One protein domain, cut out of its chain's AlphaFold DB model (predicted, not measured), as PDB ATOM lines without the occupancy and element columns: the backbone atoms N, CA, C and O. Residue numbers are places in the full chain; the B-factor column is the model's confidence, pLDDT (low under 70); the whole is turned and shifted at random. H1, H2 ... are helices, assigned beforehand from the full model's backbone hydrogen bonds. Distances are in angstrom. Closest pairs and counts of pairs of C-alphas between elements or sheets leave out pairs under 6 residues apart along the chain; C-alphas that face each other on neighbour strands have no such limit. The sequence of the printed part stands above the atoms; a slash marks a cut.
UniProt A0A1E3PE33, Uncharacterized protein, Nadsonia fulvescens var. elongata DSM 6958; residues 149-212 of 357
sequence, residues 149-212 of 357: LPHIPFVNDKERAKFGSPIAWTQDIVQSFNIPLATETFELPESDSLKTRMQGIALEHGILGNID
ATOM      1  N   LEU A 149     162.297 154.699 182.694       89.44
ATOM      2  CA  LEU A 149     163.468 154.519 183.545       89.44
ATOM      3  C   LEU A 149     164.604 155.446 183.086       89.44
ATOM      4  O   LEU A 149     164.982 155.377 181.916       89.44
ATOM      5  N   PRO A 150     165.197 156.260 183.981       87.44
ATOM      6  CA  PRO A 150     166.287 157.149 183.601       87.44
ATOM      7  C   PRO A 150     167.497 156.332 183.147       87.44
ATOM      8  O   PRO A 150     167.953 155.413 183.838       87.44
ATOM      9  N   HIS A 151     168.014 156.657 181.963       87.38
ATOM     10  CA  HIS A 151     169.121 155.932 181.359       87.38
ATOM     11  C   HIS A 151     170.447 156.630 181.666       87.38
ATOM     12  O   HIS A 151     170.670 157.775 181.286       87.38
ATOM     13  N   ILE A 152     171.366 155.931 182.331       86.88
ATOM     14  CA  ILE A 152     172.696 156.473 182.622       86.88
ATOM     15  C   ILE A 152     173.637 156.063 181.487       86.88
ATOM     16  O   ILE A 152     173.821 154.864 181.248       86.88
ATOM     17  N   PRO A 153     174.264 157.018 180.784       82.56
ATOM     18  CA  PRO A 153     175.178 156.679 179.713       82.56
ATOM     19  C   PRO A 153     176.428 155.998 180.273       82.56
ATOM     20  O   PRO A 153     177.093 156.499 181.181       82.56
ATOM     21  N   PHE A 154     176.777 154.852 179.693       79.56
ATOM     22  CA  PHE A 154     178.009 154.141 179.998       79.56
ATOM     23  C   PHE A 154     178.965 154.222 178.812       79.56
ATOM     24  O   PHE A 154     178.609 153.911 177.674       79.56
ATOM     25  N   VAL A 155     180.197 154.647 179.079       79.56
ATOM     26  CA  VAL A 155     181.210 154.864 178.049       79.56
ATOM     27  C   VAL A 155     182.313 153.827 178.170       79.56
ATOM     28  O   VAL A 155     183.097 153.850 179.112       79.56
ATOM     29  N   ASN A 156     182.407 152.961 177.163       74.38
ATOM     30  CA  ASN A 156     183.526 152.029 176.996       74.38
ATOM     31  C   ASN A 156     184.705 152.638 176.223       74.38
ATOM     32  O   ASN A 156     185.815 152.110 176.260       74.38
ATOM     33  N   ASP A 157     184.463 153.729 175.496       78.69
ATOM     34  CA  ASP A 157     185.429 154.321 174.576       78.69
ATOM     35  C   ASP A 157     186.282 155.404 175.256       78.69
ATOM     36  O   ASP A 157     185.766 156.361 175.843       78.69
ATOM     37  N   LYS A 158     187.608 155.280 175.146       72.56
ATOM     38  CA  LYS A 158     188.576 156.168 175.809       72.56
ATOM     39  C   LYS A 158     188.484 157.616 175.326       72.56
ATOM     40  O   LYS A 158     188.827 158.523 176.079       72.56
ATOM     41  N   GLU A 159     188.023 157.856 174.099       73.00
ATOM     42  CA  GLU A 159     187.852 159.221 173.584       73.00
ATOM     43  C   GLU A 159     186.645 159.930 174.199       73.00
ATOM     44  O   GLU A 159     186.724 161.108 174.547       73.00
ATOM     45  N   ARG A 160     185.547 159.196 174.396       69.56
ATOM     46  CA  ARG A 160     184.304 159.714 174.984       69.56
ATOM     47  C   ARG A 160     184.391 159.859 176.507       69.56
ATOM     48  O   ARG A 160     183.657 160.647 177.091       69.56
ATOM     49  N   ALA A 161     185.332 159.165 177.148       68.69
ATOM     50  CA  ALA A 161     185.615 159.306 178.576       68.69
ATOM     51  C   ALA A 161     186.185 160.691 178.958       68.69
ATOM     52  O   ALA A 161     186.245 161.032 180.135       68.69
ATOM     53  N   LYS A 162     186.593 161.512 177.978       74.50
ATOM     54  CA  LYS A 162     187.079 162.885 178.210       74.50
ATOM     55  C   LYS A 162     185.968 163.861 178.606       74.50
ATOM     56  O   LYS A 162     186.265 164.918 179.152       74.50
ATOM     57  N   PHE A 163     184.709 163.520 178.326       72.62
ATOM     58  CA  PHE A 163     183.561 164.399 178.553       72.62
ATOM     59  C   PHE A 163     183.014 164.367 179.983       72.62
ATOM     60  O   PHE A 163     182.133 165.147 180.327       72.62
ATOM     61  N   GLY A 164     183.523 163.477 180.830       78.12
ATOM     62  CA  GLY A 164     183.100 163.394 182.218       78.12
ATOM     63  C   GLY A 164     183.141 161.977 182.749       78.12
ATOM     64  O   GLY A 164     183.571 161.037 182.080       78.12
ATOM     65  N   SER A 165     182.691 161.842 183.989       83.81
ATOM     66  CA  SER A 165     182.576 160.557 184.664       83.81
ATOM     67  C   SER A 165     181.100 160.163 184.798       83.81
ATOM     68  O   SER A 165     180.259 161.045 184.989       83.81
ATOM     69  N   PRO A 166     180.769 158.858 184.788       84.19
ATOM     70  CA  PRO A 166     179.394 158.388 184.984       84.19
ATOM     71  C   PRO A 166     178.727 158.874 186.275       84.19
ATOM     72  O   PRO A 166     177.507 159.023 186.321       84.19
ATOM     73  N   ILE A 167     179.517 159.161 187.317       87.25
ATOM     74  CA  ILE A 167     178.999 159.713 188.572       87.25
ATOM     75  C   ILE A 167     178.516 161.159 188.403       87.25
ATOM     76  O   ILE A 167     177.444 161.495 188.900       87.25
ATOM     77  N   ALA A 168     179.250 161.986 187.651       87.50
ATOM     78  CA  ALA A 168     178.848 163.360 187.361       87.50
ATOM     79  C   ALA A 168     177.570 163.387 186.510       87.50
ATOM     80  O   ALA A 168     176.628 164.092 186.845       87.50
ATOM     81  N   TRP A 169     177.483 162.530 185.487       89.50
ATOM     82  CA  TRP A 169     176.279 162.444 184.652       89.50
ATOM     83  C   TRP A 169     175.053 161.990 185.440       89.50
ATOM     84  O   TRP A 169     173.975 162.543 185.268       89.50
ATOM     85  N   THR A 170     175.217 161.021 186.345       90.31
ATOM     86  CA  THR A 170     174.129 160.606 187.245       90.31
ATOM     87  C   THR A 170     173.651 161.774 188.107       90.31
ATOM     88  O   THR A 170     172.448 161.958 188.278       90.31
ATOM     89  N   GLN A 171     174.576 162.577 188.640       91.44
ATOM     90  CA  GLN A 171     174.229 163.741 189.446       91.44
ATOM     91  C   GLN A 171     173.468 164.791 188.628       91.44
ATOM     92  O   GLN A 171     172.445 165.279 189.102       91.44
ATOM     93  N   ASP A 172     173.911 165.088 187.407       91.31
ATOM     94  CA  ASP A 172     173.246 166.046 186.517       91.31
ATOM     95  C   ASP A 172     171.839 165.569 186.114       91.31
ATOM     96  O   ASP A 172     170.889 166.354 186.118       91.31
ATOM     97  N   ILE A 173     171.668 164.268 185.837       92.56
ATOM     98  CA  ILE A 173     170.358 163.656 185.561       92.56
ATOM     99  C   ILE A 173     169.437 163.817 186.776       92.56
ATOM    100  O   ILE A 173     168.324 164.321 186.651       92.56
ATOM    101  N   VAL A 174     169.900 163.470 187.978       93.38
ATOM    102  CA  VAL A 174     169.095 163.612 189.202       93.38
ATOM    103  C   VAL A 174     168.757 165.079 189.486       93.38
ATOM    104  O   VAL A 174     167.629 165.389 189.859       93.38
ATOM    105  N   GLN A 175     169.704 165.996 189.278       93.19
ATOM    106  CA  GLN A 175     169.449 167.429 189.399       93.19
ATOM    107  C   GLN A 175     168.371 167.893 188.420       93.19
ATOM    108  O   GLN A 175     167.510 168.671 188.814       93.19
ATOM    109  N   SER A 176     168.364 167.375 187.188       92.44
ATOM    110  CA  SER A 176     167.359 167.721 186.180       92.44
ATOM    111  C   SER A 176     165.931 167.314 186.569       92.44
ATOM    112  O   SER A 176     164.994 168.065 186.294       92.44
ATOM    113  N   PHE A 177     165.769 166.179 187.262       91.12
ATOM    114  CA  PHE A 177     164.474 165.718 187.780       91.12
ATOM    115  C   PHE A 177     163.988 166.506 188.993       91.12
ATOM    116  O   PHE A 177     162.786 166.634 189.190       91.12
ATOM    117  N   ASN A 178     164.907 167.034 189.802       93.25
ATOM    118  CA  ASN A 178     164.566 167.789 191.008       93.25
ATOM    119  C   ASN A 178     164.192 169.253 190.727       93.25
ATOM    120  O   ASN A 178     163.859 169.985 191.657       93.25
ATOM    121  N   ILE A 179     164.282 169.707 189.474       92.69
ATOM    122  CA  ILE A 179     163.872 171.062 189.099       92.69
ATOM    123  C   ILE A 179     162.343 171.142 189.142       92.69
ATOM    124  O   ILE A 179     161.692 170.308 188.506       92.69
ATOM    125  N   PRO A 180     161.770 172.142 189.837       91.00
ATOM    126  CA  PRO A 180     160.325 172.286 189.941       91.00
ATOM    127  C   PRO A 180     159.699 172.472 188.558       91.00
ATOM    128  O   PRO A 180     160.255 173.133 187.671       91.00
ATOM    129  N   LEU A 181     158.538 171.853 188.361       88.06
ATOM    130  CA  LEU A 181     157.825 171.920 187.090       88.06
ATOM    131  C   LEU A 181     157.104 173.269 186.962       88.06
ATOM    132  O   LEU A 181     156.635 173.832 187.946       88.06
ATOM    133  N   ALA A 182     156.931 173.755 185.729       90.19
ATOM    134  CA  ALA A 182     156.211 175.009 185.462       90.19
ATOM    135  C   ALA A 182     154.749 174.981 185.960       90.19
ATOM    136  O   ALA A 182     154.166 176.013 186.281       90.19
ATOM    137  N   THR A 183     154.160 173.786 186.063       90.06
ATOM    138  CA  THR A 183     152.828 173.570 186.642       90.06
ATOM    139  C   THR A 183     152.773 173.821 188.149       90.06
ATOM    140  O   THR A 183     151.691 174.052 188.673       90.06
ATOM    141  N   GLU A 184     153.908 173.761 188.848       91.06
ATOM    142  CA  GLU A 184     154.007 173.982 190.297       91.06
ATOM    143  C   GLU A 184     154.404 175.424 190.629       91.06
ATOM    144  O   GLU A 184     153.963 175.970 191.638       91.06
ATOM    145  N   THR A 185     155.232 176.047 189.787       91.44
ATOM    146  CA  THR A 185     155.711 177.425 189.984       91.44
ATOM    147  C   THR A 185     154.756 178.483 189.433       91.44
ATOM    148  O   THR A 185     154.877 179.649 189.796       91.44
ATOM    149  N   PHE A 186     153.798 178.092 188.582       90.81
ATOM    150  CA  PHE A 186     152.845 178.982 187.899       90.81
ATOM    151  C   PHE A 186     153.498 180.065 187.026       90.81
ATOM    152  O   PHE A 186     152.877 181.077 186.700       90.81
ATOM    153  N   GLU A 187     154.740 179.843 186.606       91.75
ATOM    154  CA  GLU A 187     155.496 180.746 185.745       91.75
ATOM    155  C   GLU A 187     156.262 179.965 184.677       91.75
ATOM    156  O   GLU A 187     156.509 178.760 184.798       91.75
ATOM    157  N   LEU A 188     156.631 180.656 183.597       90.88
ATOM    158  CA  LEU A 188     157.460 180.062 182.555       90.88
ATOM    159  C   LEU A 188     158.874 179.797 183.090       90.88
ATOM    160  O   LEU A 188     159.398 180.608 183.852       90.88
ATOM    161  N   PRO A 189     159.518 178.686 182.686       92.06
ATOM    162  CA  PRO A 189     160.839 178.341 183.188       92.06
ATOM    163  C   PRO A 189     161.884 179.371 182.751       92.06
ATOM    164  O   PRO A 189     161.955 179.755 181.582       92.06
ATOM    165  N   GLU A 190     162.748 179.763 183.683       90.81
ATOM    166  CA  GLU A 190     163.915 180.588 183.384       90.81
ATOM    167  C   GLU A 190     164.957 179.851 182.521       90.81
ATOM    168  O   GLU A 190     165.020 178.622 182.448       90.81
ATOM    169  N   SER A 191     165.850 180.616 181.887       91.00
ATOM    170  CA  SER A 191     166.895 180.065 181.011       91.00
ATOM    171  C   SER A 191     167.821 179.067 181.725       91.00
ATOM    172  O   SER A 191     168.291 178.121 181.090       91.00
ATOM    173  N   ASP A 192     168.105 179.267 183.014       90.81
ATOM    174  CA  ASP A 192     169.038 178.424 183.772       90.81
ATOM    175  C   ASP A 192     168.397 177.106 184.229       90.81
ATOM    176  O   ASP A 192     169.023 176.040 184.143       90.81
ATOM    177  N   SER A 193     167.124 177.147 184.637       92.19
ATOM    178  CA  SER A 193     166.361 175.937 184.959       92.19
ATOM    179  C   SER A 193     166.158 175.084 183.707       92.19
ATOM    180  O   SER A 193     166.409 173.876 183.727       92.19
ATOM    181  N   LEU A 194     165.829 175.714 182.574       93.12
ATOM    182  CA  LEU A 194     165.681 175.037 181.290       93.12
ATOM    183  C   LEU A 194     166.997 174.411 180.817       93.12
ATOM    184  O   LEU A 194     167.000 173.258 180.394       93.12
ATOM    185  N   LYS A 195     168.128 175.115 180.956       93.56
ATOM    186  CA  LYS A 195     169.453 174.575 180.618       93.56
ATOM    187  C   LYS A 195     169.766 173.299 181.395       93.56
ATOM    188  O   LYS A 195     170.232 172.326 180.807       93.56
ATOM    189  N   THR A 196     169.495 173.298 182.697       93.06
ATOM    190  CA  THR A 196     169.787 172.153 183.567       93.06
ATOM    191  C   THR A 196     168.864 170.970 183.248       93.06
ATOM    192  O   THR A 196     169.332 169.835 183.157       93.06
ATOM    193  N   ARG A 197     167.580 171.227 182.950       93.25
ATOM    194  CA  ARG A 197     166.645 170.197 182.456       93.25
ATOM    195  C   ARG A 197     167.082 169.610 181.118       93.25
ATOM    196  O   ARG A 197     167.135 168.394 180.966       93.25
ATOM    197  N   MET A 198     167.437 170.464 180.159       93.88
ATOM    198  CA  MET A 198     167.910 170.021 178.849       93.88
ATOM    199  C   MET A 198     169.192 169.187 178.977       93.88
ATOM    200  O   MET A 198     169.335 168.193 178.268       93.88
ATOM    201  N   GLN A 199     170.107 169.558 179.884       92.94
ATOM    202  CA  GLN A 199     171.370 168.843 180.095       92.94
ATOM    203  C   GLN A 199     171.126 167.422 180.608       92.94
ATOM    204  O   GLN A 199     171.726 166.484 180.085       92.94
ATOM    205  N   GLY A 200     170.218 167.247 181.572       92.62
ATOM    206  CA  GLY A 200     169.823 165.921 182.047       92.62
ATOM    207  C   GLY A 200     169.230 165.056 180.936       92.62
ATOM    208  O   GLY A 200     169.704 163.948 180.710       92.62
ATOM    209  N   ILE A 201     168.286 165.598 180.157       93.19
ATOM    210  CA  ILE A 201     167.655 164.878 179.034       93.19
ATOM    211  C   ILE A 201     168.693 164.485 177.972       93.19
ATOM    212  O   ILE A 201     168.659 163.371 177.449       93.19
ATOM    213  N   ALA A 202     169.636 165.373 177.647       93.06
ATOM    214  CA  ALA A 202     170.703 165.076 176.694       93.06
ATOM    215  C   ALA A 202     171.575 163.903 177.173       93.06
ATOM    216  O   ALA A 202     171.888 163.007 176.385       93.06
ATOM    217  N   LEU A 203     171.910 163.874 178.467       92.00
ATOM    218  CA  LEU A 203     172.663 162.781 179.078       92.00
ATOM    219  C   LEU A 203     171.875 161.465 179.077       92.00
ATOM    220  O   LEU A 203     172.460 160.430 178.756       92.00
ATOM    221  N   GLU A 204     170.565 161.496 179.339       90.62
ATOM    222  CA  GLU A 204     169.704 160.305 179.257       90.62
ATOM    223  C   GLU A 204     169.700 159.679 177.861       90.62
ATOM    224  O   GLU A 204     169.796 158.461 177.710       90.62
ATOM    225  N   HIS A 205     169.690 160.522 176.827       91.06
ATOM    226  CA  HIS A 205     169.770 160.094 175.429       91.06
ATOM    227  C   HIS A 205     171.198 159.719 174.986       91.06
ATOM    228  O   HIS A 205     171.412 159.335 173.835       91.06
ATOM    229  N   GLY A 206     172.190 159.808 175.877       88.12
ATOM    230  CA  GLY A 206     173.577 159.426 175.611       88.12
ATOM    231  C   GLY A 206     174.424 160.492 174.913       88.12
ATOM    232  O   GLY A 206     175.503 160.177 174.398       88.12
ATOM    233  N   ILE A 207     173.972 161.746 174.893       89.62
ATOM    234  CA  ILE A 207     174.718 162.885 174.355       89.62
ATOM    235  C   ILE A 207     175.597 163.456 175.471       89.62
ATOM    236  O   ILE A 207     175.127 164.100 176.400       89.62
ATOM    237  N   LEU A 208     176.905 163.235 175.361       84.31
ATOM    238  CA  LEU A 208     177.889 163.549 176.406       84.31
ATOM    239  C   LEU A 208     178.490 164.958 176.272       84.31
ATOM    240  O   LEU A 208     179.653 165.178 176.582       84.31
ATOM    241  N   GLY A 209     177.724 165.913 175.754       83.44
ATOM    242  CA  GLY A 209     178.175 167.287 175.535       83.44
ATOM    243  C   GLY A 209     177.556 168.259 176.529       83.44
ATOM    244  O   GLY A 209     176.477 168.011 177.062       83.44
ATOM    245  N   ASN A 210     178.216 169.397 176.732       86.44
ATOM    246  CA  ASN A 210     177.577 170.536 177.381       86.44
ATOM    247  C   ASN A 210     176.644 171.228 176.392       86.44
ATOM    248  O   ASN A 210     176.991 171.416 175.224       86.44
ATOM    249  N   ILE A 211     175.488 171.654 176.881       88.94
ATOM    250  CA  ILE A 211     174.540 172.425 176.085       88.94
ATOM    251  C   ILE A 211     175.006 173.873 175.959       88.94
ATOM    252  O   ILE A 211     175.391 174.520 176.940       88.94
ATOM    253  N   ASP A 212     174.945 174.381 174.730       93.06
ATOM    254  CA  ASP A 212     175.260 175.771 174.436       93.06
ATOM    255  C   ASP A 212     174.261 176.731 175.104       93.06
ATOM    256  O   ASP A 212     173.062 176.467 175.185       93.06
TER     257      ASP A 212
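AT A GLANCE: This is residues 149 to 212 of the 357 residues of an uncharacterized protein of Nadsonia fulvescens var. elongata DSM 6958 (UniProt A0A1E3PE33). Two helices, H4 and H2, cross at a slant and pack on each other to make the core of an elongated, all-helix domain. A short helix lies toward each end of the long axis, H1 at one end and H3 at the other, where residues 183 to 188 stick out. The printed part has 64 residues with four named helices, in the order H1, H2, H3, H4, and no named strand. It is only just loose, close to compact, with a radius of gyration of the C-alphas of 12.9 A, and it spans 44 by 26 by 15 A.

IN THESE COORDINATES: H4, the longest helix, holds residues 191 to 204 and measures 20.0 A from C-alpha 191 at (166.895, 180.065, 181.011) to C-alpha 204 at (169.704, 160.305, 179.257). H2, residues 166 to 177, measures 16.9 A from first to last C-alpha. H1, residues 160 to 163, begins with C-alpha 160 at (184.304, 159.714, 174.984) and measures 5.9 A. H3, residues 182 to 185, measures 5.2 A.

HOW THE PARTS SIT: H4 and H2 touch, with 22 pairs of C-alphas within 8 A. Their closest C-alphas, those of Ile 173 and Gly 200, are 4.2 A apart. Their lines stand at a steep tilt of 51 degrees, and they run opposite ways. H1 touches no helix, and H3 touches no helix. In H2 and H4 every O i to N i+4 pair is within hydrogen-bond range; H1 and H3, with 4 residues each, are too short for such a pair.

THE WHOLE: The two C-alphas farthest apart, those of Lys 158 and Phe 186, are 44.1 A apart. Residues 183 to 188, of which 183 to 185 belong to H3, stand free. The links H1 to H2, H2 to H3 and H3 to H4 are tight. The printed part has no cut. The mean pLDDT of the printed part is 87.6, and residues 160 to 161 are under 70.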